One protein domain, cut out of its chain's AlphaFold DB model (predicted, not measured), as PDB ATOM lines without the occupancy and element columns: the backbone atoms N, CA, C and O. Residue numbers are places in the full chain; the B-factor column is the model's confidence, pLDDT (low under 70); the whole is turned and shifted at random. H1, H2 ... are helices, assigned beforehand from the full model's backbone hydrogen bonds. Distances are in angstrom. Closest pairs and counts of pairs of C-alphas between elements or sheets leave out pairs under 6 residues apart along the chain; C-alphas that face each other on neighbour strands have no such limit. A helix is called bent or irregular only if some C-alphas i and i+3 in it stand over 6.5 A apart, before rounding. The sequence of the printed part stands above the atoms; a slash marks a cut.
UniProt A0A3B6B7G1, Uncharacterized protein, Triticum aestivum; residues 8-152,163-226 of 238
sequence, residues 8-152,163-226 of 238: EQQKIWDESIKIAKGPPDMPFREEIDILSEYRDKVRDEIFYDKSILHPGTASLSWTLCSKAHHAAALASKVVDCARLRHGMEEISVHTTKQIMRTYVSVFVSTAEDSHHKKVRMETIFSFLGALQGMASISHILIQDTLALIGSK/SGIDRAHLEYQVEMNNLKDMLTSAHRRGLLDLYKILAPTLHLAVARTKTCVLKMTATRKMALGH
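This is residues 8 to 152 and 163 to 226 of the 238 residues of an uncharacterized protein of Triticum aestivum (UniProt A0A3B6B7G1). Six long helices, H2 to H7, stand side by side in an elongated bundle, with H2 at one edge, H6 at the opposite edge, and H3, H4, H5 and H7 between them. The short H1 meets the bundle at H3 with its last residues, while its residues 8 to 15 stick out. The printed part has 209 residues with seven named helices, H1 to H7 in chain order, and no named strand; its class is all helix. It is compact, with a radius of gyration of the C-alphas of 18.0 A, and spans 64 by 40 by 31 A.

H7, residues 191 to 226, is the longest helix; it has a kink of 37 degrees near residue 198 and is irregular, with C-alphas 196 and 199 7.3 A apart. H6, residues 163 to 189, forms a helical hairpin with H7, at a shallow tilt of 12 degrees; the closest C-alphas, of Ala 186 and Leu 194, are 4.8 A apart. H5, residues 121 to 151, touches H7 the same way at 16 degrees, closest at the C-alphas of Ile 142 and Arg 220, 5.2 A. The hub is H3, residues 55 to 82, which touches five helices, among them H7, with the C-alphas of Cys 81 and Thr 217 closest at 6.1 A. H4, residues 93 to 115, forms a hairpin with H3 at a shallow tilt of 9 degrees; the closest C-alphas, of Cys 65 and Ala 111, are 4.7 A apart. H2, residues 29 to 48, touches H3, closest at the C-alphas of Arg 39 and Cys 65, 5.2 A, and is apart from H5, H6 and H7. H1, residues 8 to 21, touches H3 with residues 16 to 20 alone, at 38 degrees, only just a steep tilt; the C-alphas of Ala 20 and Ala 73 are closest, 5.7 A apart. H2 to H7 form an up and down bundle, each helix running against the one before it. Every O i to N i+4 pair is within hydrogen-bond range in H1, H2, H4, H5 and H6; in H3 it is 23 of 24, in H7 30 of 32.

From first to last C-alpha, H7 measures 52.0 A, H5 44.6 A, H3 41.2 A, H6 38.9 A, H4 32.3 A, H2 28.0 A and H1 20.1 A. H1 begins at C-alpha 8, (244.160, 375.303, 299.161), and H7 ends at C-alpha 226, (239.480, 365.836, 261.019).

The C-alphas farthest apart, of Ser 51 and Lys 152, are 64.5 A apart. Residues 153 to 162 are not printed, and C-alphas 152 and 163 are 19.1 A apart across this cut. Of the links printed whole, none is long. The mean pLDDT of the printed part is 85.2, with values under 70 at residues 8 to 24, 47 to 58, 86 to 89, 151 to 152 and 226.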
ATOM      1  N   GLU A   8     244.248 374.772 300.528       48.09
ATOM      2  CA  GLU A   8     244.160 375.303 299.161       48.09
ATOM      3  C   GLU A   8     245.530 375.465 298.494       48.09
ATOM      4  O   GLU A   8     245.701 375.069 297.342       48.09
ATOM      5  N   GLN A   9     246.532 375.977 299.215       48.47
ATOM      6  CA  GLN A   9     247.907 376.057 298.713       48.47
ATOM      7  C   GLN A   9     248.488 374.663 298.456       48.47
ATOM      8  O   GLN A   9     249.186 374.461 297.464       48.47
ATOM      9  N   GLN A  10     248.151 373.697 299.314       48.34
ATOM     10  CA  GLN A  10     248.530 372.293 299.181       48.34
ATOM     11  C   GLN A  10     247.879 371.644 297.945       48.34
ATOM     12  O   GLN A  10     248.543 370.922 297.207       48.34
ATOM     13  N   LYS A  11     246.604 371.944 297.666       54.22
ATOM     14  CA  LYS A  11     245.890 371.435 296.485       54.22
ATOM     15  C   LYS A  11     246.427 372.024 295.177       54.22
ATOM     16  O   LYS A  11     246.731 371.277 294.251       54.22
ATOM     17  N   ILE A  12     246.610 373.347 295.120       55.28
ATOM     18  CA  ILE A  12     247.213 374.039 293.965       55.28
ATOM     19  C   ILE A  12     248.623 373.494 293.696       55.28
ATOM     20  O   ILE A  12     249.031 373.347 292.545       55.28
ATOM     21  N   TRP A  13     249.362 373.163 294.755       51.81
ATOM     22  CA  TRP A  13     250.682 372.547 294.695       51.81
ATOM     23  C   TRP A  13     250.665 371.129 294.123       51.81
ATOM     24  O   TRP A  13     251.405 370.850 293.180       51.81
ATOM     25  N   ASP A  14     249.810 370.250 294.643       51.59
ATOM     26  CA  ASP A  14     249.725 368.861 294.184       51.59
ATOM     27  C   ASP A  14     249.269 368.784 292.714       51.59
ATOM     28  O   ASP A  14     249.800 367.987 291.934       51.59
ATOM     29  N   GLU A  15     248.359 369.671 292.298       56.03
ATOM     30  CA  GLU A  15     247.954 369.828 290.897       56.03
ATOM     31  C   GLU A  15     249.102 370.372 290.027       56.03
ATOM     32  O   GLU A  15     249.360 369.846 288.942       56.03
ATOM     33  N   SER A  16     249.858 371.362 290.516       50.91
ATOM     34  CA  SER A  16     251.005 371.943 289.799       50.91
ATOM     35  C   SER A  16     252.167 370.955 289.631       50.91
ATOM     36  O   SER A  16     252.817 370.940 288.586       50.91
ATOM     37  N   ILE A  17     252.413 370.083 290.619       53.62
ATOM     38  CA  ILE A  17     253.424 369.015 290.541       53.62
ATOM     39  C   ILE A  17     252.997 367.913 289.573       53.62
ATOM     40  O   ILE A  17     253.808 367.482 288.751       53.62
ATOM     41  N   LYS A  18     251.743 367.448 289.646       55.25
ATOM     42  CA  LYS A  18     251.239 366.406 288.735       55.25
ATOM     43  C   LYS A  18     251.284 366.850 287.276       55.25
ATOM     44  O   LYS A  18     251.644 366.054 286.416       55.25
ATOM     45  N   ILE A  19     250.951 368.112 286.999       52.47
ATOM     46  CA  ILE A  19     250.985 368.673 285.641       52.47
ATOM     47  C   ILE A  19     252.417 368.752 285.097       52.47
ATOM     48  O   ILE A  19     252.614 368.599 283.893       52.47
ATOM     49  N   ALA A  20     253.404 368.985 285.960       52.59
ATOM     50  CA  ALA A  20     254.772 369.237 285.533       52.59
ATOM     51  C   ALA A  20     255.667 368.002 285.458       52.59
ATOM     52  O   ALA A  20     256.583 367.988 284.646       52.59
ATOM     53  N   LYS A  21     255.403 366.955 286.253       57.25
ATOM     54  CA  LYS A  21     256.221 365.739 286.174       57.25
ATOM     55  C   LYS A  21     256.104 365.036 284.828       57.25
ATOM     56  O   LYS A  21     257.076 364.390 284.469       57.25
ATOM     57  N   GLY A  22     254.997 365.187 284.091       61.84
ATOM     58  CA  GLY A  22     254.848 364.689 282.716       61.84
ATOM     59  C   GLY A  22     255.131 363.187 282.531       61.84
ATOM     60  O   GLY A  22     255.429 362.474 283.492       61.84
ATOM     61  N   PRO A  23     255.035 362.658 281.303       67.75
ATOM     62  CA  PRO A  23     255.537 361.323 280.997       67.75
ATOM     63  C   PRO A  23     257.087 361.296 280.984       67.75
ATOM     64  O   PRO A  23     257.733 362.352 280.962       67.75
ATOM     65  N   PRO A  24     257.729 360.113 281.048       66.06
ATOM     66  CA  PRO A  24     259.191 359.993 281.071       66.06
ATOM     67  C   PRO A  24     259.890 360.614 279.850       66.06
ATOM     68  O   PRO A  24     260.978 361.160 279.988       66.06
ATOM     69  N   ASP A  25     259.241 360.598 278.687       76.94
ATOM     70  CA  ASP A  25     259.729 361.070 277.384       76.94
ATOM     71  C   ASP A  25     259.369 362.538 277.067       76.94
ATOM     72  O   ASP A  25     259.535 363.007 275.931       76.94
ATOM     73  N   MET A  26     258.882 363.275 278.072       83.94
ATOM     74  CA  MET A  26     258.533 364.687 277.945       83.94
ATOM     75  C   MET A  26     259.746 365.510 277.471       83.94
ATOM     76  O   MET A  26     260.826 365.425 278.067       83.94
ATOM     77  N   PRO A  27     259.594 366.351 276.430       89.50
ATOM     78  CA  PRO A  27     260.630 367.305 276.054       89.50
ATOM     79  C   PRO A  27     261.042 368.184 277.246       89.50
ATOM     80  O   PRO A  27     260.182 368.635 277.996       89.50
ATOM     81  N   PHE A  28     262.339 368.464 277.377       92.94
ATOM     82  CA  PHE A  28     262.918 369.342 278.411       92.94
ATOM     83  C   PHE A  28     262.813 368.840 279.859       92.94
ATOM     84  O   PHE A  28     262.780 369.636 280.794       92.94
ATOM     85  N   ARG A  29     262.724 367.517 280.060       89.94
ATOM     86  CA  ARG A  29     262.641 366.916 281.398       89.94
ATOM     87  C   ARG A  29     263.781 367.360 282.319       89.94
ATOM     88  O   ARG A  29     263.500 367.764 283.438       89.94
ATOM     89  N   GLU A  30     265.023 367.321 281.845       90.81
ATOM     90  CA  GLU A  30     266.196 367.712 282.642       90.81
ATOM     91  C   GLU A  30     266.078 369.163 283.124       90.81
ATOM     92  O   GLU A  30     266.256 369.453 284.305       90.81
ATOM     93  N   GLU A  31     265.692 370.081 282.237       93.94
ATOM     94  CA  GLU A  31     265.503 371.488 282.579       93.94
ATOM     95  C   GLU A  31     264.318 371.702 283.540       93.94
ATOM     96  O   GLU A  31     264.389 372.546 284.435       93.94
ATOM     97  N   ILE A  32     263.234 370.931 283.400       90.75
ATOM     98  CA  ILE A  32     262.085 370.953 284.324       90.75
ATOM     99  C   ILE A  32     262.472 370.421 285.711       90.75
ATOM    100  O   ILE A  32     262.012 370.960 286.724       90.75
ATOM    101  N   ASP A  33     263.327 369.401 285.771       90.12
ATOM    102  CA  ASP A  33     263.846 368.853 287.022       90.12
ATOM    103  C   ASP A  33     264.757 369.886 287.717       90.12
ATOM    104  O   ASP A  33     264.533 370.197 288.887       90.12
ATOM    105  N   ILE A  34     265.656 370.556 286.981       92.19
ATOM    106  CA  ILE A  34     266.458 371.690 287.492       92.19
ATOM    107  C   ILE A  34     265.559 372.808 288.046       92.19
ATOM    108  O   ILE A  34     265.779 373.330 289.142       92.19
ATOM    109  N   LEU A  35     264.507 373.182 287.314       91.62
ATOM    110  CA  LEU A  35     263.545 374.195 287.759       91.62
ATOM    111  C   LEU A  35     262.788 373.764 289.024       91.62
ATOM    112  O   LEU A  35     262.478 374.602 289.875       91.62
ATOM    113  N   SER A  36     262.497 372.469 289.157       88.75
ATOM    114  CA  SER A  36     261.888 371.902 290.362       88.75
ATOM    115  C   SER A  36     262.825 372.015 291.562       88.75
ATOM    116  O   SER A  36     262.378 372.433 292.631       88.75
ATOM    117  N   GLU A  37     264.117 371.736 291.377       89.75
ATOM    118  CA  GLU A  37     265.126 371.890 292.427       89.75
ATOM    119  C   GLU A  37     265.253 373.341 292.898       89.75
ATOM    120  O   GLU A  37     265.224 373.592 294.102       89.75
ATOM    121  N   TYR A  38     265.346 374.314 291.984       88.19
ATOM    122  CA  TYR A  38     265.395 375.732 292.369       88.19
ATOM    123  C   TYR A  38     264.145 376.158 293.135       88.19
ATOM    124  O   TYR A  38     264.237 376.862 294.142       88.19
ATOM    125  N   ARG A  39     262.968 375.705 292.693       84.69
ATOM    126  CA  ARG A  39     261.707 375.987 293.380       84.69
ATOM    127  C   ARG A  39     261.701 375.406 294.796       84.69
ATOM    128  O   ARG A  39     261.266 376.087 295.722       84.69
ATOM    129  N   ASP A  40     262.172 374.175 294.970       85.44
ATOM    130  CA  ASP A  40     262.238 373.522 296.277       85.44
ATOM    131  C   ASP A  40     263.279 374.176 297.199       85.44
ATOM    132  O   ASP A  40     262.975 374.399 298.369       85.44
ATOM    133  N   LYS A  41     264.438 374.601 296.676       85.12
ATOM    134  CA  LYS A  41     265.439 375.377 297.433       85.12
ATOM    135  C   LYS A  41     264.869 376.703 297.941       85.12
ATOM    136  O   LYS A  41     264.918 376.970 299.136       85.12
ATOM    137  N   VAL A  42     264.241 377.489 297.059       81.62
ATOM    138  CA  VAL A  42     263.610 378.767 297.443       81.62
ATOM    139  C   VAL A  42     262.504 378.549 298.479       81.62
ATOM    140  O   VAL A  42     262.362 379.341 299.405       81.62
ATOM    141  N   ARG A  43     261.725 377.466 298.369       77.81
ATOM    142  CA  ARG A  43     260.754 377.101 299.410       77.81
ATOM    143  C   ARG A  43     261.450 376.876 300.744       77.81
ATOM    144  O   ARG A  43     261.013 377.416 301.755       77.81
ATOM    145  N   ASP A  44     262.475 376.040 300.761       79.44
ATOM    146  CA  ASP A  44     263.101 375.626 302.006       79.44
ATOM    147  C   ASP A  44     263.763 376.825 302.713       79.44
ATOM    148  O   ASP A  44     263.600 376.973 303.925       79.44
ATOM    149  N   GLU A  45     264.346 377.762 301.958       75.56
ATOM    150  CA  GLU A  45     264.795 379.062 302.478       75.56
ATOM    151  C   GLU A  45     263.651 379.864 303.122       75.56
ATOM    152  O   GLU A  45     263.789 380.349 304.241       75.56
ATOM    153  N   ILE A  46     262.488 379.964 302.467       71.19
ATOM    154  CA  ILE A  46     261.333 380.726 302.977       71.19
ATOM    155  C   ILE A  46     260.773 380.141 304.280       71.19
ATOM    156  O   ILE A  46     260.372 380.889 305.174       71.19
ATOM    157  N   PHE A  47     260.683 378.813 304.382       66.75
ATOM    158  CA  PHE A  47     259.995 378.154 305.495       66.75
ATOM    159  C   PHE A  47     260.903 377.824 306.681       66.75
ATOM    160  O   PHE A  47     260.408 377.782 307.811       66.75
ATOM    161  N   TYR A  48     262.194 377.584 306.450       64.94
ATOM    162  CA  TYR A  48     263.110 377.114 307.492       64.94
ATOM    163  C   TYR A  48     264.212 378.117 307.829       64.94
ATOM    164  O   TYR A  48     264.680 378.105 308.966       64.94
ATOM    165  N   ASP A  49     264.552 379.033 306.919       60.47
ATOM    166  CA  ASP A  49     265.579 380.042 307.159       60.47
ATOM    167  C   ASP A  49     264.989 381.459 307.221       60.47
ATOM    168  O   ASP A  49     265.066 382.273 306.297       60.47
ATOM    169  N   LYS A  50     264.391 381.778 308.377       52.41
ATOM    170  CA  LYS A  50     263.770 383.086 308.671       52.41
ATOM    171  C   LYS A  50     264.739 384.279 308.585       52.41
ATOM    172  O   LYS A  50     264.305 385.408 308.804       52.41
ATOM    173  N   SER A  51     266.029 384.051 308.321       50.00
ATOM    174  CA  SER A  51     267.083 385.063 308.400       50.00
ATOM    175  C   SER A  51     267.556 385.618 307.048       50.00
ATOM    176  O   SER A  51     268.241 386.640 307.029       50.00
ATOM    177  N   ILE A  52     267.178 385.016 305.911       50.44
ATOM    178  CA  ILE A  52     267.910 385.241 304.648       50.44
ATOM    179  C   ILE A  52     267.176 386.112 303.608       50.44
ATOM    180  O   ILE A  52     267.826 386.718 302.746       50.44
ATOM    181  N   LEU A  53     265.847 386.238 303.657       51.06
ATOM    182  CA  LEU A  53     265.074 386.991 302.659       51.06
ATOM    183  C   LEU A  53     264.077 387.949 303.314       51.06
ATOM    184  O   LEU A  53     263.245 387.551 304.126       51.06
ATOM    185  N   HIS A  54     264.097 389.217 302.891       57.97
ATOM    186  CA  HIS A  54     263.004 390.143 303.183       57.97
ATOM    187  C   HIS A  54     261.694 389.541 302.623       57.97
ATOM    188  O   HIS A  54     261.714 389.057 301.485       57.97
ATOM    189  N   PRO A  55     260.550 389.583 303.333       59.69
ATOM    190  CA  PRO A  55     259.319 388.888 302.926       59.69
ATOM    191  C   PRO A  55     258.885 389.151 301.473       59.69
ATOM    192  O   PRO A  55     258.462 388.241 300.760       59.69
ATOM    193  N   GLY A  56     259.066 390.388 300.995       60.88
ATOM    194  CA  GLY A  56     258.798 390.760 299.598       60.88
ATOM    195  C   GLY A  56     259.738 390.108 298.572       60.88
ATOM    196  O   GLY A  56     259.297 389.742 297.487       60.88
ATOM    197  N   THR A  57     261.014 389.907 298.917       66.56
ATOM    198  CA  THR A  57     262.008 389.257 298.040       66.56
ATOM    199  C   THR A  57     261.810 387.744 297.973       66.56
ATOM    200  O   THR A  57     261.838 387.176 296.888       66.56
ATOM    201  N   ALA A  58     261.493 387.113 299.106       69.88
ATOM    202  CA  ALA A  58     261.134 385.699 299.183       69.88
ATOM    203  C   ALA A  58     259.918 385.364 298.302       69.88
ATOM    204  O   ALA A  58     259.951 384.437 297.494       69.88
ATOM    205  N   SER A  59     258.856 386.168 298.416       73.12
ATOM    206  CA  SER A  59     257.636 386.009 297.617       73.12
ATOM    207  C   SER A  59     257.895 386.148 296.110       73.12
ATOM    208  O   SER A  59     257.353 385.386 295.299       73.12
ATOM    209  N   LEU A  60     258.769 387.082 295.720       80.12
ATOM    210  CA  LEU A  60     259.154 387.270 294.326       80.12
ATOM    211  C   LEU A  60     259.962 386.085 293.787       80.12
ATOM    212  O   LEU A  60     259.624 385.573 292.718       80.12
ATOM    213  N   SER A  61     260.982 385.631 294.521       84.00
ATOM    214  CA  SER A  61     261.815 384.508 294.088       84.00
ATOM    215  C   SER A  61     260.990 383.229 293.925       84.00
ATOM    216  O   SER A  61     261.097 382.519 292.922       84.00
ATOM    217  N   TRP A  62     260.081 382.973 294.868       83.56
ATOM    218  CA  TRP A  62     259.135 381.866 294.759       83.56
ATOM    219  C   TRP A  62     258.268 381.977 293.504       83.56
ATOM    220  O   TRP A  62     258.118 381.010 292.750       83.56
ATOM    221  N   THR A  63     257.712 383.169 293.269       85.75
ATOM    222  CA  THR A  63     256.858 383.433 292.112       85.75
ATOM    223  C   THR A  63     257.614 383.153 290.818       85.75
ATOM    224  O   THR A  63     257.122 382.387 289.995       85.75
ATOM    225  N   LEU A  64     258.820 383.695 290.645       90.06
ATOM    226  CA  LEU A  64     259.615 383.496 289.431       90.06
ATOM    227  C   LEU A  64     259.965 382.029 289.188       90.06
ATOM    228  O   LEU A  64     259.709 381.536 288.092       90.06
ATOM    229  N   CYS A  65     260.454 381.305 290.200       90.69
ATOM    230  CA  CYS A  65     260.786 379.883 290.052       90.69
ATOM    231  C   CYS A  65     259.549 379.050 289.687       90.69
ATOM    232  O   CYS A  65     259.586 378.220 288.778       90.69
ATOM    233  N   SER A  66     258.417 379.311 290.347       88.12
ATOM    234  CA  SER A  66     257.144 378.644 290.054       88.12
ATOM    235  C   SER A  66     256.664 378.923 288.622       88.12
ATOM    236  O   SER A  66     256.252 378.012 287.899       88.12
ATOM    237  N   LYS A  67     256.754 380.182 288.178       92.12
ATOM    238  CA  LYS A  67     256.350 380.602 286.832       92.12
ATOM    239  C   LYS A  67     257.279 380.070 285.742       92.12
ATOM    240  O   LYS A  67     256.769 379.615 284.721       92.12
ATOM    241  N   ALA A  68     258.587 380.045 285.974       94.62
ATOM    242  CA  ALA A  68     259.574 379.441 285.083       94.62
ATOM    243  C   ALA A  68     259.332 377.947 284.881       94.62
ATOM    244  O   ALA A  68     259.259 377.478 283.748       94.62
ATOM    245  N   HIS A  69     259.084 377.224 285.967       92.06
ATOM    246  CA  HIS A  69     258.733 375.812 285.916       92.06
ATOM    247  C   HIS A  69     257.455 375.548 285.094       92.06
ATOM    248  O   HIS A  69     257.439 374.685 284.217       92.06
ATOM    249  N   HIS A  70     256.385 376.326 285.304       91.00
ATOM    250  CA  HIS A  70     255.164 376.196 284.494       91.00
ATOM    251  C   HIS A  70     255.381 376.541 283.017       91.00
ATOM    252  O   HIS A  70     254.792 375.893 282.151       91.00
ATOM    253  N   ALA A  71     256.203 377.549 282.729       95.00
ATOM    254  CA  ALA A  71     256.523 377.942 281.365       95.00
ATOM    255  C   ALA A  71     257.334 376.854 280.641       95.00
ATOM    256  O   ALA A  71     257.020 376.528 279.499       95.00
ATOM    257  N   ALA A  72     258.296 376.214 281.313       95.19
ATOM    258  CA  ALA A  72     259.048 375.097 280.741       95.19
ATOM    259  C   ALA A  72     258.144 373.898 280.409       95.19
ATOM    260  O   ALA A  72     258.174 373.402 279.284       95.19
ATOM    261  N   ALA A  73     257.247 373.509 281.322       91.94
ATOM    262  CA  ALA A  73     256.269 372.452 281.053       91.94
ATOM    263  C   ALA A  73     255.309 372.805 279.896       91.94
ATOM    264  O   ALA A  73     254.850 371.931 279.156       91.94
ATOM    265  N   LEU A  74     254.984 374.092 279.721       94.00
ATOM    266  CA  LEU A  74     254.194 374.565 278.584       94.00
ATOM    267  C   LEU A  74     254.972 374.456 277.264       94.00
ATOM    268  O   LEU A  74     254.385 374.045 276.265       94.00
ATOM    269  N   ALA A  75     256.277 374.742 277.261       95.81
ATOM    270  CA  ALA A  75     257.135 374.587 276.086       95.81
ATOM    271  C   ALA A  75     257.153 373.134 275.585       95.81
ATOM    272  O   ALA A  75     257.091 372.891 274.378       95.81
ATOM    273  N   SER A  76     257.152 372.158 276.497       93.31
ATOM    274  CA  SER A  76     257.058 370.737 276.146       93.31
ATOM    275  C   SER A  76     255.784 370.426 275.360       93.31
ATOM    276  O   SER A  76     255.845 369.751 274.335       93.31
ATOM    277  N   LYS A  77     254.643 371.012 275.754       91.56
ATOM    278  CA  LYS A  77     253.370 370.860 275.027       91.56
ATOM    279  C   LYS A  77     253.415 371.440 273.615       91.56
ATOM    280  O   LYS A  77     252.752 370.909 272.727       91.56
ATOM    281  N   VAL A  78     254.179 372.513 273.395       93.81
ATOM    282  CA  VAL A  78     254.386 373.086 272.053       93.81
ATOM    283  C   VAL A  78     255.184 372.120 271.181       93.81
ATOM    284  O   VAL A  78     254.796 371.867 270.041       93.81
ATOM    285  N   VAL A  79     256.248 371.517 271.721       93.56
ATOM    286  CA  VAL A  79     257.030 370.494 271.006       93.56
ATOM    287  C   VAL A  79     256.183 369.258 270.704       93.56
ATOM    288  O   VAL A  79     256.227 368.756 269.583       93.56
ATOM    289  N   ASP A  80     255.368 368.797 271.653       90.44
ATOM    290  CA  ASP A  80     254.452 367.674 271.429       90.44
ATOM    291  C   ASP A  80     253.401 367.988 270.365       90.44
ATOM    292  O   ASP A  80     253.072 367.136 269.548       90.44
ATOM    293  N   CYS A  81     252.913 369.227 270.323       88.44
ATOM    294  CA  CYS A  81     252.033 369.681 269.253       88.44
ATOM    295  C   CYS A  81     252.744 369.659 267.892       88.44
ATOM    296  O   CYS A  81     252.165 369.213 266.906       88.44
ATOM    297  N   ALA A  82     254.009 370.085 267.829       89.62
ATOM    298  CA  ALA A  82     254.801 370.027 266.601       89.62
ATOM    299  C   ALA A  82     255.023 368.597 266.096       89.62
ATOM    300  O   ALA A  82     255.046 368.389 264.887       89.62
ATOM    301  N   ARG A  83     255.128 367.604 266.989       87.88
ATOM    302  CA  ARG A  83     255.261 366.180 266.620       87.88
ATOM    303  C   ARG A  83     254.071 365.632 265.825       87.88
ATOM    304  O   ARG A  83     254.231 364.613 265.169       87.88
ATOM    305  N   LEU A  84     252.922 366.310 265.843       83.25
ATOM    306  CA  LEU A  84     251.730 365.936 265.073       83.25
ATOM    307  C   LEU A  84     251.802 366.333 263.586       83.25
ATOM    308  O   LEU A  84     250.805 366.220 262.882       83.25
ATOM    309  N   ARG A  85     252.956 366.825 263.125       72.44
ATOM    310  CA  ARG A  85     253.221 367.286 261.756       72.44
ATOM    311  C   ARG A  85     252.625 366.370 260.681       72.44
ATOM    312  O   ARG A  85     252.859 365.162 260.704       72.44
ATOM    313  N   HIS A  86     251.937 366.966 259.707       64.06
ATOM    314  CA  HIS A  86     251.233 366.246 258.641       64.06
ATOM    315  C   HIS A  86     251.791 366.527 257.228       64.06
ATOM    316  O   HIS A  86     251.479 365.791 256.292       64.06
ATOM    317  N   GLY A  87     252.665 367.531 257.057       61.41
ATOM    318  CA  GLY A  87     253.306 367.851 255.769       61.41
ATOM    319  C   GLY A  87     254.778 368.281 255.850       61.41
ATOM    320  O   GLY A  87     255.285 368.648 256.910       61.41
ATOM    321  N   MET A  88     255.480 368.244 254.706       60.53
ATOM    322  CA  MET A  88     256.887 368.672 254.588       60.53
ATOM    323  C   MET A  88     257.085 370.197 254.647       60.53
ATOM    324  O   MET A  88     258.194 370.640 254.936       60.53
ATOM    325  N   GLU A  89     256.032 370.984 254.429       68.38
ATOM    326  CA  GLU A  89     256.096 372.456 254.380       68.38
ATOM    327  C   GLU A  89     255.932 373.126 255.753       68.38
ATOM    328  O   GLU A  89     256.330 374.272 255.926       68.38
ATOM    329  N   GLU A  90     255.425 372.403 256.756       74.50
ATOM    330  CA  GLU A  90     255.327 372.903 258.134       74.50
ATOM    331  C   GLU A  90     256.713 373.047 258.780       74.50
ATOM    332  O   GLU A  90     257.617 372.233 258.515       74.50
ATOM    333  N   ILE A  91     256.856 373.999 259.714       82.25
ATOM    334  CA  ILE A  91     258.054 374.111 260.555       82.25
ATOM    335  C   ILE A  91     258.406 372.752 261.182       82.25
ATOM    336  O   ILE A  91     257.578 372.043 261.763       82.25
ATOM    337  N   SER A  92     259.674 372.359 261.048       85.12
ATOM    338  CA  SER A  92     260.100 371.037 261.495       85.12
ATOM    339  C   SER A  92     260.061 370.914 263.021       85.12
ATOM    340  O   SER A  92     260.406 371.847 263.749       85.12
ATOM    341  N   VAL A  93     259.752 369.710 263.516       89.25
ATOM    342  CA  VAL A  93     259.831 369.373 264.952       89.25
ATOM    343  C   VAL A  93     261.208 369.705 265.528       89.25
ATOM    344  O   VAL A  93     261.314 370.155 266.669       89.25
ATOM    345  N   HIS A  94     262.270 369.494 264.743       90.00
ATOM    346  CA  HIS A  94     263.639 369.798 265.149       90.00
ATOM    347  C   HIS A  94     263.825 371.299 265.395       90.00
ATOM    348  O   HIS A  94     264.286 371.688 266.469       90.00
ATOM    349  N   THR A  95     263.390 372.131 264.448       92.12
ATOM    350  CA  THR A  95     263.430 373.594 264.551       92.12
ATOM    351  C   THR A  95     262.590 374.079 265.729       92.12
ATOM    352  O   THR A  95     263.083 374.843 266.558       92.12
ATOM    353  N   THR A  96     261.356 373.583 265.883       94.25
ATOM    354  CA  THR A  96     260.512 373.924 267.037       94.25
ATOM    355  C   THR A  96     261.193 373.561 268.353       94.25
ATOM    356  O   THR A  96     261.226 374.378 269.271       94.25
ATOM    357  N   LYS A  97     261.786 372.364 268.457       94.38
ATOM    358  CA  LYS A  97     262.496 371.927 269.666       94.38
ATOM    359  C   LYS A  97     263.705 372.815 269.970       94.38
ATOM    360  O   LYS A  97     263.925 373.126 271.138       94.38
ATOM    361  N   GLN A  98     264.472 373.233 268.962       95.75
ATOM    362  CA  GLN A  98     265.602 374.149 269.151       95.75
ATOM    363  C   GLN A  98     265.149 375.525 269.648       95.75
ATOM    364  O   GLN A  98     265.694 376.015 270.632       95.75
ATOM    365  N   ILE A  99     264.113 376.111 269.041       97.06
ATOM    366  CA  ILE A  99     263.574 377.410 269.471       97.06
ATOM    367  C   ILE A  99     263.015 377.320 270.897       97.06
ATOM    368  O   ILE A  99     263.334 378.154 271.745       97.06
ATOM    369  N   MET A 100     262.231 376.277 271.194       97.69
ATOM    370  CA  MET A 100     261.708 376.054 272.545       97.69
ATOM    371  C   MET A 100     262.833 375.859 273.564       97.69
ATOM    372  O   MET A 100     262.717 376.370 274.673       97.69
ATOM    373  N   ARG A 101     263.941 375.199 273.199       97.25
ATOM    374  CA  ARG A 101     265.109 375.066 274.082       97.25
ATOM    375  C   ARG A 101     265.698 376.423 274.455       97.25
ATOM    376  O   ARG A 101     266.028 376.627 275.618       97.25
ATOM    377  N   THR A 102     265.782 377.361 273.513       98.06
ATOM    378  CA  THR A 102     266.239 378.730 273.801       98.06
ATOM    379  C   THR A 102     265.338 379.407 274.836       98.06
ATOM    380  O   THR A 102     265.835 380.005 275.787       98.06
ATOM    381  N   TYR A 103     264.015 379.265 274.717       98.31
ATOM    382  CA  TYR A 103     263.072 379.816 275.700       98.31
ATOM    383  C   TYR A 103     263.144 379.109 277.057       98.31
ATOM    384  O   TYR A 103     263.126 379.770 278.093       98.31
ATOM    385  N   VAL A 104     263.293 377.783 277.073       98.00
ATOM    386  CA  VAL A 104     263.487 377.006 278.305       98.00
ATOM    387  C   VAL A 104     264.772 377.414 279.020       98.00
ATOM    388  O   VAL A 104     264.748 377.598 280.235       98.00
ATOM    389  N   SER A 105     265.860 377.658 278.286       97.94
ATOM    390  CA  SER A 105     267.105 378.172 278.862       97.94
ATOM    391  C   SER A 105     266.890 379.511 279.571       97.94
ATOM    392  O   SER A 105     267.409 379.703 280.665       97.94
ATOM    393  N   VAL A 106     266.083 380.415 279.003       98.31
ATOM    394  CA  VAL A 106     265.727 381.684 279.663       98.31
ATOM    395  C   VAL A 106     264.964 381.436 280.966       98.31
ATOM    396  O   VAL A 106     265.210 382.122 281.959       98.31
ATOM    397  N   PHE A 107     264.059 380.454 281.004       97.62
ATOM    398  CA  PHE A 107     263.332 380.098 282.228       97.62
ATOM    399  C   PHE A 107     264.261 379.525 283.303       97.62
ATOM    400  O   PHE A 107     264.153 379.933 284.460       97.62
ATOM    401  N   VAL A 108     265.199 378.648 282.930       96.94
ATOM    402  CA  VAL A 108     266.222 378.109 283.844       96.94
ATOM    403  C   VAL A 108     267.084 379.236 284.412       96.94
ATOM    404  O   VAL A 108     267.155 379.379 285.630       96.94
ATOM    405  N   SER A 109     267.641 380.102 283.559       96.69
ATOM    406  CA  SER A 109     268.437 381.250 284.013       96.69
ATOM    407  C   SER A 109     267.632 382.212 284.889       96.69
ATOM    408  O   SER A 109     268.154 382.753 285.855       96.69
ATOM    409  N   THR A 110     266.334 382.388 284.618       95.50
ATOM    410  CA  THR A 110     265.450 383.206 285.466       95.50
ATOM    411  C   THR A 110     265.289 382.610 286.865       95.50
ATOM    412  O   THR A 110     265.297 383.346 287.852       95.50
ATOM    413  N   ALA A 111     265.129 381.288 286.974       93.50
ATOM    414  CA  ALA A 111     265.033 380.609 288.264       93.50
ATOM    415  C   ALA A 111     266.364 380.648 289.030       93.50
ATOM    416  O   ALA A 111     266.370 380.882 290.239       93.50
ATOM    417  N   GLU A 112     267.486 380.504 288.324       93.12
ATOM    418  CA  GLU A 112     268.823 380.645 288.893       93.12
ATOM    419  C   GLU A 112     269.076 382.066 289.425       93.12
ATOM    420  O   GLU A 112     269.464 382.232 290.584       93.12
ATOM    421  N   ASP A 113     268.802 383.101 288.623       92.12
ATOM    422  CA  ASP A 113     268.900 384.508 289.035       92.12
ATOM    423  C   ASP A 113     268.007 384.790 290.248       92.12
ATOM    424  O   ASP A 113     268.390 385.510 291.171       92.12
ATOM    425  N   SER A 114     266.810 384.203 290.261       89.06
ATOM    426  CA  SER A 114     265.848 384.289 291.358       89.06
ATOM    427  C   SER A 114     266.373 383.681 292.657       89.06
ATOM    428  O   SER A 114     266.263 384.313 293.711       89.06
ATOM    429  N   HIS A 115     266.961 382.489 292.589       85.62
ATOM    430  CA  HIS A 115     267.586 381.820 293.729       85.62
ATOM    431  C   HIS A 115     268.792 382.615 294.253       85.62
ATOM    432  O   HIS A 115     268.913 382.868 295.447       85.62
ATOM    433  N   HIS A 116     269.649 383.112 293.360       87.38
ATOM    434  CA  HIS A 116     270.831 383.890 293.735       87.38
ATOM    435  C   HIS A 116     270.550 385.369 294.044       87.38
ATOM    436  O   HIS A 116     271.495 386.123 294.285       87.38
ATOM    437  N   LYS A 117     269.281 385.804 294.042       83.81
ATOM    438  CA  LYS A 117     268.862 387.201 294.281       83.81
ATOM    439  C   LYS A 117     269.500 388.201 293.301       83.81
ATOM    440  O   LYS A 117     269.747 389.354 293.645       83.81
ATOM    441  N   LYS A 118     269.756 387.756 292.069       88.38
ATOM    442  CA  LYS A 118     270.350 388.519 290.957       88.38
ATOM    443  C   LYS A 118     269.321 388.967 289.916       88.38
ATOM    444  O   LYS A 118     269.698 389.431 288.845       88.38
ATOM    445  N   VAL A 119     268.027 388.843 290.218       87.81
ATOM    446  CA  VAL A 119     266.947 389.245 289.306       87.81
ATOM    447  C   VAL A 119     267.043 390.733 289.006       87.81
ATOM    448  O   VAL A 119     266.971 391.570 289.906       87.81
ATOM    449  N   ARG A 120     267.143 391.054 287.717       91.38
ATOM    450  CA  ARG A 120     267.072 392.423 287.204       91.38
ATOM    451  C   ARG A 120     265.895 392.572 286.249       91.38
ATOM    452  O   ARG A 120     265.259 391.587 285.868       91.38
ATOM    453  N   MET A 121     265.604 393.805 285.839       92.25
ATOM    454  CA  MET A 121     264.546 394.060 284.858       92.25
ATOM    455  C   MET A 121     264.803 393.328 283.538       92.25
ATOM    456  O   MET A 121     263.859 392.837 282.929       92.25
ATOM    457  N   GLU A 122     266.064 393.168 283.133       95.00
ATOM    458  CA  GLU A 122     266.443 392.408 281.940       95.00
ATOM    459  C   GLU A 122     266.064 390.927 282.068       95.00
ATOM    460  O   GLU A 122     265.573 390.339 281.103       95.00
ATOM    461  N   THR A 123     266.215 390.335 283.261       95.06
ATOM    462  CA  THR A 123     265.768 388.962 283.555       95.06
ATOM    463  C   THR A 123     264.252 388.854 283.354       95.06
ATOM    464  O   THR A 123     263.776 387.964 282.652       95.06
ATOM    465  N   ILE A 124     263.485 389.810 283.894       95.44
ATOM    466  CA  ILE A 124     262.020 389.846 283.754       95.44
ATOM    467  C   ILE A 124     261.598 390.029 282.291       95.44
ATOM    468  O   ILE A 124     260.723 389.313 281.808       95.44
ATOM    469  N   PHE A 125     262.215 390.951 281.552       96.88
ATOM    470  CA  PHE A 125     261.869 391.170 280.148       96.88
ATOM    471  C   PHE A 125     262.253 389.995 279.255       96.88
ATOM    472  O   PHE A 125     261.487 389.667 278.348       96.88
ATOM    473  N   SER A 126     263.378 389.334 279.533       98.06
ATOM    474  CA  SER A 126     263.778 388.109 278.834       98.06
ATOM    475  C   SER A 126     262.756 387.002 279.076       98.06
ATOM    476  O   SER A 126     262.290 386.380 278.123       98.06
ATOM    477  N   PHE A 127     262.324 386.825 280.328       98.12
ATOM    478  CA  PHE A 127     261.266 385.887 280.695       98.12
ATOM    479  C   PHE A 127     259.962 386.151 279.924       98.12
ATOM    480  O   PHE A 127     259.413 385.246 279.294       98.12
ATOM    481  N   LEU A 128     259.487 387.402 279.910       98.12
ATOM    482  CA  LEU A 128     258.283 387.789 279.165       98.12
ATOM    483  C   LEU A 128     258.459 387.626 277.646       98.12
ATOM    484  O   LEU A 128     257.528 387.215 276.956       98.12
ATOM    485  N   GLY A 129     259.650 387.914 277.117       98.12
ATOM    486  CA  GLY A 129     259.983 387.697 275.709       98.12
ATOM    487  C   GLY A 129     259.934 386.220 275.315       98.12
ATOM    488  O   GLY A 129     259.356 385.884 274.284       98.12
ATOM    489  N   ALA A 130     260.457 385.330 276.159       98.50
ATOM    490  CA  ALA A 130     260.393 383.886 275.945       98.50
ATOM    491  C   ALA A 130     258.943 383.362 275.948       98.50
ATOM    492  O   ALA A 130     258.581 382.527 275.118       98.50
ATOM    493  N   LEU A 131     258.079 383.900 276.818       98.50
ATOM    494  CA  LEU A 131     256.641 383.609 276.794       98.50
ATOM    495  C   LEU A 131     255.967 384.072 275.490       98.50
ATOM    496  O   LEU A 131     255.168 383.330 274.912       98.50
ATOM    497  N   GLN A 132     256.273 385.281 275.003       97.94
ATOM    498  CA  GLN A 132     255.757 385.768 273.712       97.94
ATOM    499  C   GLN A 132     256.202 384.880 272.562       97.94
ATOM    500  O   GLN A 132     255.356 384.431 271.795       97.94
ATOM    501  N   GLY A 133     257.497 384.573 272.493       98.06
ATOM    502  CA  GLY A 133     258.048 383.704 271.463       98.06
ATOM    503  C   GLY A 133     257.386 382.327 271.443       98.06
ATOM    504  O   GLY A 133     257.029 381.825 270.382       98.06
ATOM    505  N   MET A 134     257.120 381.739 272.613       97.38
ATOM    506  CA  MET A 134     256.410 380.460 272.712       97.38
ATOM    507  C   MET A 134     254.995 380.505 272.123       97.38
ATOM    508  O   MET A 134     254.594 379.595 271.389       97.38
ATOM    509  N   ALA A 135     254.239 381.560 272.431       97.69
ATOM    510  CA  ALA A 135     252.910 381.758 271.864       97.69
ATOM    511  C   ALA A 135     252.972 381.978 270.347       97.69
ATOM    512  O   ALA A 135     252.178 381.382 269.626       97.69
ATOM    513  N   SER A 136     253.952 382.743 269.858       97.62
ATOM    514  CA  SER A 136     254.153 382.976 268.425       97.62
ATOM    515  C   SER A 136     254.498 381.696 267.669       97.62
ATOM    516  O   SER A 136     253.908 381.436 266.629       97.62
ATOM    517  N   ILE A 137     255.370 380.836 268.205       97.12
ATOM    518  CA  ILE A 137     255.631 379.529 267.580       97.12
ATOM    519  C   ILE A 137     254.372 378.658 267.584       97.12
ATOM    520  O   ILE A 137     254.091 377.989 266.598       97.12
ATOM    521  N   SER A 138     253.580 378.685 268.657       95.56
ATOM    522  CA  SER A 138     252.313 377.941 268.699       95.56
ATOM    523  C   SER A 138     251.309 378.433 267.654       95.56
ATOM    524  O   SER A 138     250.572 377.621 267.102       95.56
ATOM    525  N   HIS A 139     251.291 379.740 267.385       95.88
ATOM    526  CA  HIS A 139     250.472 380.368 266.346       95.88
ATOM    527  C   HIS A 139     250.963 380.013 264.933       95.88
ATOM    528  O   HIS A 139     250.159 379.565 264.124       95.88
ATOM    529  N   ILE A 140     252.273 380.057 264.674       94.12
ATOM    530  CA  ILE A 140     252.866 379.594 263.402       94.12
ATOM    531  C   ILE A 140     252.484 378.136 263.124       94.12
ATOM    532  O   ILE A 140     252.017 377.805 262.043       94.12
ATOM    533  N   LEU A 141     252.596 377.265 264.130       92.38
ATOM    534  CA  LEU A 141     252.253 375.849 263.998       92.38
ATOM    535  C   LEU A 141     250.801 375.612 263.540       92.38
ATOM    536  O   LEU A 141     250.551 374.682 262.771       92.38
ATOM    537  N   ILE A 142     249.833 376.400 264.032       90.94
ATOM    538  CA  ILE A 142     248.444 376.305 263.560       90.94
ATOM    539  C   ILE A 142     248.281 376.945 262.179       90.94
ATOM    540  O   ILE A 142     247.611 376.342 261.351       90.94
ATOM    541  N   GLN A 143     248.912 378.087 261.892       90.56
ATOM    542  CA  GLN A 143     248.839 378.713 260.566       90.56
ATOM    543  C   GLN A 143     249.380 377.794 259.462       90.56
ATOM    544  O   GLN A 143     248.684 377.573 258.474       90.56
ATOM    545  N   ASP A 144     250.540 377.164 259.673       88.38
ATOM    546  CA  ASP A 144     251.100 376.175 258.739       88.38
ATOM    547  C   ASP A 144     250.108 375.024 258.484       88.38
ATOM    548  O   ASP A 144     249.937 374.555 257.360       88.38
ATOM    549  N   THR A 145     249.409 374.582 259.537       86.69
ATOM    550  CA  THR A 145     248.408 373.508 259.437       86.69
ATOM    551  C   THR A 145     247.171 373.958 258.660       86.69
ATOM    552  O   THR A 145     246.670 373.208 257.828       86.69
ATOM    553  N   LEU A 146     246.672 375.169 258.917       85.44
ATOM    554  CA  LEU A 146     245.507 375.714 258.220       85.44
ATOM    555  C   LEU A 146     245.805 375.966 256.739       85.44
ATOM    556  O   LEU A 146     244.970 375.636 255.905       85.44
ATOM    557  N   ALA A 147     247.008 376.437 256.398       83.69
ATOM    558  CA  ALA A 147     247.446 376.590 255.012       83.69
ATOM    559  C   ALA A 147     247.539 375.238 254.278       83.69
ATOM    560  O   ALA A 147     247.098 375.108 253.133       83.69
ATOM    561  N   LEU A 148     248.052 374.198 254.948       79.00
ATOM    562  CA  LEU A 148     248.105 372.841 254.394       79.00
ATOM    563  C   LEU A 148     246.706 372.245 254.170       79.00
ATOM    564  O   LEU A 148     246.494 371.506 253.211       79.00
ATOM    565  N   ILE A 149     245.759 372.539 255.060       76.38
ATOM    566  CA  ILE A 149     244.371 372.075 254.958       76.38
ATOM    567  C   ILE A 149     243.620 372.844 253.867       76.38
ATOM    568  O   ILE A 149     243.009 372.229 253.001       76.38
ATOM    569  N   GLY A 150     243.708 374.175 253.863       70.38
ATOM    570  CA  GLY A 150     243.030 375.030 252.886       70.38
ATOM    571  C   GLY A 150     243.537 374.857 251.453       70.38
ATOM    572  O   GLY A 150     242.789 375.097 250.514       70.38
ATOM    573  N   SER A 151     244.781 374.404 251.263       57.72
ATOM    574  CA  SER A 151     245.310 374.042 249.937       57.72
ATOM    575  C   SER A 151     244.858 372.658 249.452       57.72
ATOM    576  O   SER A 151     244.888 372.388 248.251       57.72
ATOM    577  N   LYS A 152     244.415 371.780 250.361       57.72
ATOM    578  CA  LYS A 152     243.878 370.447 250.064       57.72
ATOM    579  C   LYS A 152     242.351 370.479 250.122       57.72
ATOM    580  O   LYS A 152     241.748 369.866 250.996       57.72
ATOM    581  N   SER A 163     240.213 383.579 261.414       85.25
ATOM    582  CA  SER A 163     240.163 384.977 261.864       85.25
ATOM    583  C   SER A 163     240.140 385.099 263.394       85.25
ATOM    584  O   SER A 163     240.753 385.996 263.977       85.25
ATOM    585  N   GLY A 164     239.466 384.169 264.075       87.94
ATOM    586  CA  GLY A 164     239.413 384.087 265.531       87.94
ATOM    587  C   GLY A 164     240.694 383.561 266.176       87.94
ATOM    588  O   GLY A 164     240.925 383.814 267.366       87.94
ATOM    589  N   ILE A 165     241.529 382.844 265.420       91.44
ATOM    590  CA  ILE A 165     242.871 382.428 265.838       91.44
ATOM    591  C   ILE A 165     243.831 383.614 265.776       91.44
ATOM    592  O   ILE A 165     244.461 383.928 266.790       91.44
ATOM    593  N   ASP A 166     243.860 384.329 264.655       93.81
ATOM    594  CA  ASP A 166     244.709 385.508 264.485       93.81
ATOM    595  C   ASP A 166     244.342 386.620 265.465       93.81
ATOM    596  O   ASP A 166     245.217 387.171 266.138       93.81
ATOM    597  N   ARG A 167     243.040 386.884 265.639       94.69
ATOM    598  CA  ARG A 167     242.548 387.847 266.634       94.69
ATOM    599  C   ARG A 167     243.015 387.485 268.043       94.69
ATOM    600  O   ARG A 167     243.512 388.352 268.754       94.69
ATOM    601  N   ALA A 168     242.928 386.214 268.437       93.69
ATOM    602  CA  ALA A 168     243.349 385.787 269.770       93.69
ATOM    603  C   ALA A 168     244.868 385.884 269.983       93.69
ATOM    604  O   ALA A 168     245.313 386.220 271.081       93.69
ATOM    605  N   HIS A 169     245.676 385.605 268.953       97.19
ATOM    606  CA  HIS A 169     247.120 385.821 269.033       97.19
ATOM    607  C   HIS A 169     247.455 387.317 269.125       97.19
ATOM    608  O   HIS A 169     248.283 387.703 269.951       97.19
ATOM    609  N   LEU A 170     246.787 388.166 268.339       97.25
ATOM    610  CA  LEU A 170     246.980 389.614 268.370       97.25
ATOM    611  C   LEU A 170     246.602 390.213 269.732       97.25
ATOM    612  O   LEU A 170     247.394 390.956 270.309       97.25
ATOM    613  N   GLU A 171     245.435 389.851 270.270       97.12
ATOM    614  CA  GLU A 171     244.995 390.244 271.614       97.12
ATOM    615  C   GLU A 171     246.042 389.860 272.665       97.12
ATOM    616  O   GLU A 171     246.439 390.692 273.479       97.12
ATOM    617  N   TYR A 172     246.570 388.634 272.597       97.62
ATOM    618  CA  TYR A 172     247.648 388.190 273.477       97.62
ATOM    619  C   TYR A 172     248.914 389.058 273.360       97.62
ATOM    620  O   TYR A 172     249.505 389.415 274.383       97.62
ATOM    621  N   GLN A 173     249.347 389.405 272.143       98.12
ATOM    622  CA  GLN A 173     250.536 390.244 271.944       98.12
ATOM    623  C   GLN A 173     250.339 391.645 272.528       98.12
ATOM    624  O   GLN A 173     251.231 392.157 273.207       98.12
ATOM    625  N   VAL A 174     249.161 392.241 272.319       97.88
ATOM    626  CA  VAL A 174     248.796 393.541 272.897       97.88
ATOM    627  C   VAL A 174     248.780 393.467 274.423       97.88
ATOM    628  O   VAL A 174     249.414 394.291 275.079       97.88
ATOM    629  N   GLU A 175     248.125 392.457 275.003       96.88
ATOM    630  CA  GLU A 175     248.090 392.256 276.454       96.88
ATOM    631  C   GLU A 175     249.504 392.131 277.034       96.88
ATOM    632  O   GLU A 175     249.824 392.778 278.031       96.88
ATOM    633  N   MET A 176     250.378 391.350 276.400       97.56
ATOM    634  CA  MET A 176     251.741 391.151 276.887       97.56
ATOM    635  C   MET A 176     252.614 392.408 276.763       97.56
ATOM    636  O   MET A 176     253.418 392.685 277.656       97.56
ATOM    637  N   ASN A 177     252.438 393.200 275.703       97.69
ATOM    638  CA  ASN A 177     253.117 394.489 275.566       97.69
ATOM    639  C   ASN A 177     252.631 395.487 276.628       97.69
ATOM    640  O   ASN A 177     253.455 396.108 277.294       97.69
ATOM    641  N   ASN A 178     251.327 395.529 276.910       97.50
ATOM    642  CA  ASN A 178     250.783 396.347 277.997       97.50
ATOM    643  C   ASN A 178     251.376 395.953 279.363       97.50
ATOM    644  O   ASN A 178     251.704 396.821 280.174       97.50
ATOM    645  N   LEU A 179     251.569 394.652 279.628       96.62
ATOM    646  CA  LEU A 179     252.251 394.185 280.843       96.62
ATOM    647  C   LEU A 179     253.699 394.705 280.924       96.62
ATOM    648  O   LEU A 179     254.134 395.164 281.983       96.62
ATOM    649  N   LYS A 180     254.443 394.667 279.812       97.19
ATOM    650  CA  LYS A 180     255.812 395.200 279.724       97.19
ATOM    651  C   LYS A 180     255.863 396.713 279.954       97.19
ATOM    652  O   LYS A 180     256.741 397.190 280.681       97.19
ATOM    653  N   ASP A 181     254.910 397.458 279.409       97.06
ATOM    654  CA  ASP A 181     254.819 398.912 279.572       97.06
ATOM    655  C   ASP A 181     254.462 399.308 281.008       97.06
ATOM    656  O   ASP A 181     255.037 400.254 281.561       97.06
ATOM    657  N   MET A 182     253.580 398.545 281.662       95.62
ATOM    658  CA  MET A 182     253.274 398.726 283.083       95.62
ATOM    659  C   MET A 182     254.508 398.510 283.961       95.62
ATOM    660  O   MET A 182     254.777 399.333 284.840       95.62
ATOM    661  N   LEU A 183     255.286 397.450 283.706       94.88
ATOM    662  CA  LEU A 183     256.541 397.188 284.417       94.88
ATOM    663  C   LEU A 183     257.568 398.297 284.185       94.88
ATOM    664  O   LEU A 183     258.169 398.777 285.144       94.88
ATOM    665  N   THR A 184     257.728 398.750 282.940       95.88
ATOM    666  CA  THR A 184     258.622 399.867 282.589       95.88
ATOM    667  C   THR A 184     258.229 401.139 283.336       95.88
ATOM    668  O   THR A 184     259.070 401.811 283.935       95.88
ATOM    669  N   SER A 185     256.935 401.457 283.349       95.31
ATOM    670  CA  SER A 185     256.403 402.639 284.024       95.31
ATOM    671  C   SER A 185     256.580 402.563 285.540       95.31
ATOM    672  O   SER A 185     256.973 403.549 286.158       95.31
ATOM    673  N   ALA A 186     256.332 401.402 286.154       92.88
ATOM    674  CA  ALA A 186     256.553 401.209 287.586       92.88
ATOM    675  C   ALA A 186     258.036 401.272 287.955       92.88
ATOM    676  O   ALA A 186     258.384 401.912 288.942       92.88
ATOM    677  N   HIS A 187     258.909 400.688 287.132       92.00
ATOM    678  CA  HIS A 187     260.352 400.773 287.325       92.00
ATOM    679  C   HIS A 187     260.840 402.231 287.332       92.00
ATOM    680  O   HIS A 187     261.617 402.601 288.207       92.00
ATOM    681  N   ARG A 188     260.314 403.081 286.434       93.19
ATOM    682  CA  ARG A 188     260.610 404.527 286.410       93.19
ATOM    683  C   ARG A 188     260.114 405.279 287.649       93.19
ATOM    684  O   ARG A 188     260.757 406.241 288.054       93.19
ATOM    685  N   ARG A 189     258.982 404.874 288.236       93.00
ATOM    686  CA  ARG A 189     258.437 405.496 289.461       93.00
ATOM    687  C   ARG A 189     259.186 405.079 290.727       93.00
ATOM    688  O   ARG A 189     259.214 405.835 291.691       93.00
ATOM    689  N   GLY A 190     259.807 403.901 290.719       90.25
ATOM    690  CA  GLY A 190     260.703 403.440 291.773       90.25
ATOM    691  C   GLY A 190     260.477 401.985 292.177       90.25
ATOM    692  O   GLY A 190     259.492 401.339 291.815       90.25
ATOM    693  N   LEU A 191     261.406 401.460 292.981       83.31
ATOM    694  CA  LEU A 191     261.427 400.048 293.379       83.31
ATOM    695  C   LEU A 191     260.148 399.605 294.095       83.31
ATOM    696  O   LEU A 191     259.652 398.515 293.828       83.31
ATOM    697  N   LEU A 192     259.589 400.437 294.978       83.88
ATOM    698  CA  LEU A 192     258.389 400.081 295.737       83.88
ATOM    699  C   LEU A 192     257.181 399.832 294.819       83.88
ATOM    700  O   LEU A 192     256.442 398.871 295.022       83.88
ATOM    701  N   ASP A 193     257.000 400.668 293.798       86.12
ATOM    702  CA  ASP A 193     255.925 400.509 292.818       86.12
ATOM    703  C   ASP A 193     256.139 399.281 291.938       86.12
ATOM    704  O   ASP A 193     255.188 398.549 291.663       86.12
ATOM    705  N   LEU A 194     257.387 399.016 291.544       86.50
ATOM    706  CA  LEU A 194     257.741 397.817 290.793       86.50
ATOM    707  C   LEU A 194     257.417 396.541 291.587       86.50
ATOM    708  O   LEU A 194     256.728 395.663 291.069       86.50
ATOM    709  N   TYR A 195     257.846 396.450 292.850       84.00
ATOM    710  CA  TYR A 195     257.599 395.271 293.688       84.00
ATOM    711  C   TYR A 195     256.105 394.986 293.893       84.00
ATOM    712  O   TYR A 195     255.715 393.818 293.930       84.00
ATOM    713  N   LYS A 196     255.259 396.024 293.968       86.69
ATOM    714  CA  LYS A 196     253.798 395.865 294.093       86.69
ATOM    715  C   LYS A 196     253.172 395.182 292.879       86.69
ATOM    716  O   LYS A 196     252.229 394.410 293.039       86.69
ATOM    717  N   ILE A 197     253.671 395.465 291.674       90.12
ATOM    718  CA  ILE A 197     253.044 394.987 290.435       90.12
ATOM    719  C   ILE A 197     253.754 393.788 289.799       90.12
ATOM    720  O   ILE A 197     253.199 393.169 288.893       90.12
ATOM    721  N   LEU A 198     254.958 393.436 290.251       89.31
ATOM    722  CA  LEU A 198     255.786 392.432 289.585       89.31
ATOM    723  C   LEU A 198     255.179 391.025 289.658       89.31
ATOM    724  O   LEU A 198     254.952 390.395 288.627       89.31
ATOM    725  N   ALA A 199     254.853 390.547 290.861       87.75
ATOM    726  CA  ALA A 199     254.222 389.240 291.047       87.75
ATOM    727  C   ALA A 199     252.869 389.093 290.311       87.75
ATOM    728  O   ALA A 199     252.707 388.103 289.586       87.75
ATOM    729  N   PRO A 200     251.906 390.040 290.417       89.75
ATOM    730  CA  PRO A 200     250.649 389.926 289.678       89.75
ATOM    731  C   PRO A 200     250.862 389.999 288.161       89.75
ATOM    732  O   PRO A 200     250.242 389.225 287.433       89.75
ATOM    733  N   THR A 201     251.793 390.830 287.679       92.50
ATOM    734  CA  THR A 201     252.133 390.893 286.249       92.50
ATOM    735  C   THR A 201     252.685 389.563 285.735       92.50
ATOM    736  O   THR A 201     252.211 389.059 284.720       92.50
ATOM    737  N   LEU A 202     253.630 388.942 286.449       92.44
ATOM    738  CA  LEU A 202     254.182 387.630 286.084       92.44
ATOM    739  C   LEU A 202     253.112 386.532 286.092       92.44
ATOM    740  O   LEU A 202     253.122 385.633 285.249       92.44
ATOM    741  N   HIS A 203     252.177 386.596 287.045       90.69
ATOM    742  CA  HIS A 203     251.053 385.669 287.095       90.69
ATOM    743  C   HIS A 203     250.160 385.808 285.862       90.69
ATOM    744  O   HIS A 203     249.876 384.796 285.217       90.69
ATOM    745  N   LEU A 204     249.749 387.037 285.534       92.88
ATOM    746  CA  LEU A 204     248.950 387.326 284.347       92.88
ATOM    747  C   LEU A 204     249.679 386.883 283.081       92.88
ATOM    748  O   LEU A 204     249.084 386.165 282.284       92.88
ATOM    749  N   ALA A 205     250.958 387.226 282.931       95.88
ATOM    750  CA  ALA A 205     251.749 386.878 281.757       95.88
ATOM    751  C   ALA A 205     251.703 385.371 281.462       95.88
ATOM    752  O   ALA A 205     251.241 384.962 280.399       95.88
ATOM    753  N   VAL A 206     252.075 384.528 282.434       94.88
ATOM    754  CA  VAL A 206     252.046 383.065 282.252       94.88
ATOM    755  C   VAL A 206     250.630 382.545 282.010       94.88
ATOM    756  O   VAL A 206     250.447 381.635 281.202       94.88
ATOM    757  N   ALA A 207     249.619 383.097 282.690       93.19
ATOM    758  CA  ALA A 207     248.231 382.685 282.491       93.19
ATOM    759  C   ALA A 207     247.753 382.979 281.062       93.19
ATOM    760  O   ALA A 207     247.189 382.096 280.416       93.19
ATOM    761  N   ARG A 208     248.038 384.176 280.536       94.25
ATOM    762  CA  ARG A 208     247.697 384.570 279.164       94.25
ATOM    763  C   ARG A 208     248.445 383.735 278.132       94.25
ATOM    764  O   ARG A 208     247.818 383.232 277.203       94.25
ATOM    765  N   THR A 209     249.739 383.488 278.339       97.56
ATOM    766  CA  THR A 209     250.525 382.606 277.462       97.56
ATOM    767  C   THR A 209     249.958 381.195 277.457       97.56
ATOM    768  O   THR A 209     249.759 380.622 276.391       97.56
ATOM    769  N   LYS A 210     249.621 380.645 278.630       95.06
ATOM    770  CA  LYS A 210     248.993 379.324 278.742       95.06
ATOM    771  C   LYS A 210     247.674 379.268 277.975       95.06
ATOM    772  O   LYS A 210     247.486 378.332 277.207       95.06
ATOM    773  N   THR A 211     246.784 380.240 278.157       93.50
ATOM    774  CA  THR A 211     245.499 380.285 277.443       93.50
ATOM    775  C   THR A 211     245.701 380.341 275.931       93.50
ATOM    776  O   THR A 211     245.104 379.544 275.212       93.50
ATOM    777  N   CYS A 212     246.586 381.222 275.455       94.62
ATOM    778  CA  CYS A 212     246.901 381.354 274.035       94.62
ATOM    779  C   CYS A 212     247.464 380.042 273.464       94.62
ATOM    780  O   CYS A 212     246.872 379.461 272.557       94.62
ATOM    781  N   VAL A 213     248.534 379.500 274.058       95.75
ATOM    782  CA  VAL A 213     249.175 378.250 273.611       95.75
ATOM    783  C   VAL A 213     248.200 377.071 273.632       95.75
ATOM    784  O   VAL A 213     248.149 376.295 272.679       95.75
ATOM    785  N   LEU A 214     247.399 376.913 274.690       91.94
ATOM    786  CA  LEU A 214     246.423 375.824 274.761       91.94
ATOM    787  C   LEU A 214     245.339 375.957 273.690       91.94
ATOM    788  O   LEU A 214     244.988 374.948 273.086       91.94
ATOM    789  N   LYS A 215     244.863 377.175 273.405       92.31
ATOM    790  CA  LYS A 215     243.926 377.420 272.303       92.31
ATOM    791  C   LYS A 215     244.548 377.018 270.962       92.31
ATOM    792  O   LYS A 215     243.963 376.198 270.264       92.31
ATOM    793  N   MET A 216     245.754 377.499 270.643       93.38
ATOM    794  CA  MET A 216     246.429 377.178 269.372       93.38
ATOM    795  C   MET A 216     246.670 375.676 269.206       93.38
ATOM    796  O   MET A 216     246.365 375.089 268.168       93.38
ATOM    797  N   THR A 217     247.186 375.028 270.252       91.31
ATOM    798  CA  THR A 217     247.493 373.592 270.218       91.31
ATOM    799  C   THR A 217     246.234 372.725 270.158       91.31
ATOM    800  O   THR A 217     246.243 371.707 269.469       91.31
ATOM    801  N   ALA A 218     245.142 373.111 270.829       89.19
ATOM    802  CA  ALA A 218     243.861 372.413 270.734       89.19
ATOM    803  C   ALA A 218     243.250 372.548 269.335       89.19
ATOM    804  O   ALA A 218     242.872 371.538 268.745       89.19
ATOM    805  N   THR A 219     243.225 373.761 268.774       88.19
ATOM    806  CA  THR A 219     242.725 373.991 267.412       88.19
ATOM    807  C   THR A 219     243.511 373.182 266.392       88.19
ATOM    808  O   THR A 219     242.908 372.527 265.550       88.19
ATOM    809  N   ARG A 220     244.843 373.136 266.508       89.06
ATOM    810  CA  ARG A 220     245.671 372.346 265.589       89.06
ATOM    811  C   ARG A 220     245.375 370.855 265.684       89.06
ATOM    812  O   ARG A 220     245.244 370.195 264.662       89.06
ATOM    813  N   LYS A 221     245.231 370.327 266.901       87.50
ATOM    814  CA  LYS A 221     244.855 368.923 267.112       87.50
ATOM    815  C   LYS A 221     243.511 368.590 266.473       87.50
ATOM    816  O   LYS A 221     243.402 367.543 265.849       87.50
ATOM    817  N   MET A 222     242.521 369.473 266.606       84.44
ATOM    818  CA  MET A 222     241.221 369.299 265.950       84.44
ATOM    819  C   MET A 222     241.370 369.329 264.425       84.44
ATOM    820  O   MET A 222     240.918 368.404 263.760       84.44
ATOM    821  N   ALA A 223     242.081 370.325 263.886       82.50
ATOM    822  CA  ALA A 223     242.337 370.466 262.451       82.50
ATOM    823  C   ALA A 223     242.944 369.190 261.841       82.50
ATOM    824  O   ALA A 223     242.431 368.650 260.864       82.50
ATOM    825  N   LEU A 224     243.990 368.666 262.484       82.44
ATOM    826  CA  LEU A 224     244.669 367.439 262.072       82.44
ATOM    827  C   LEU A 224     243.796 366.191 262.269       82.44
ATOM    828  O   LEU A 224     243.798 365.305 261.420       82.44
ATOM    829  N   GLY A 225     243.030 366.121 263.362       76.31
ATOM    830  CA  GLY A 225     242.134 365.003 263.669       76.31
ATOM    831  C   GLY A 225     241.034 364.801 262.626       76.31
ATOM    832  O   GLY A 225     240.736 363.666 262.271       76.31
ATOM    833  N   HIS A 226     240.484 365.892 262.086       65.31
ATOM    834  CA  HIS A 226     239.480 365.836 261.019       65.31
ATOM    835  C   HIS A 226     240.059 365.455 259.643       65.31
ATOM    836  O   HIS A 226     239.297 365.081 258.760       65.31
TER     837      HIS A 226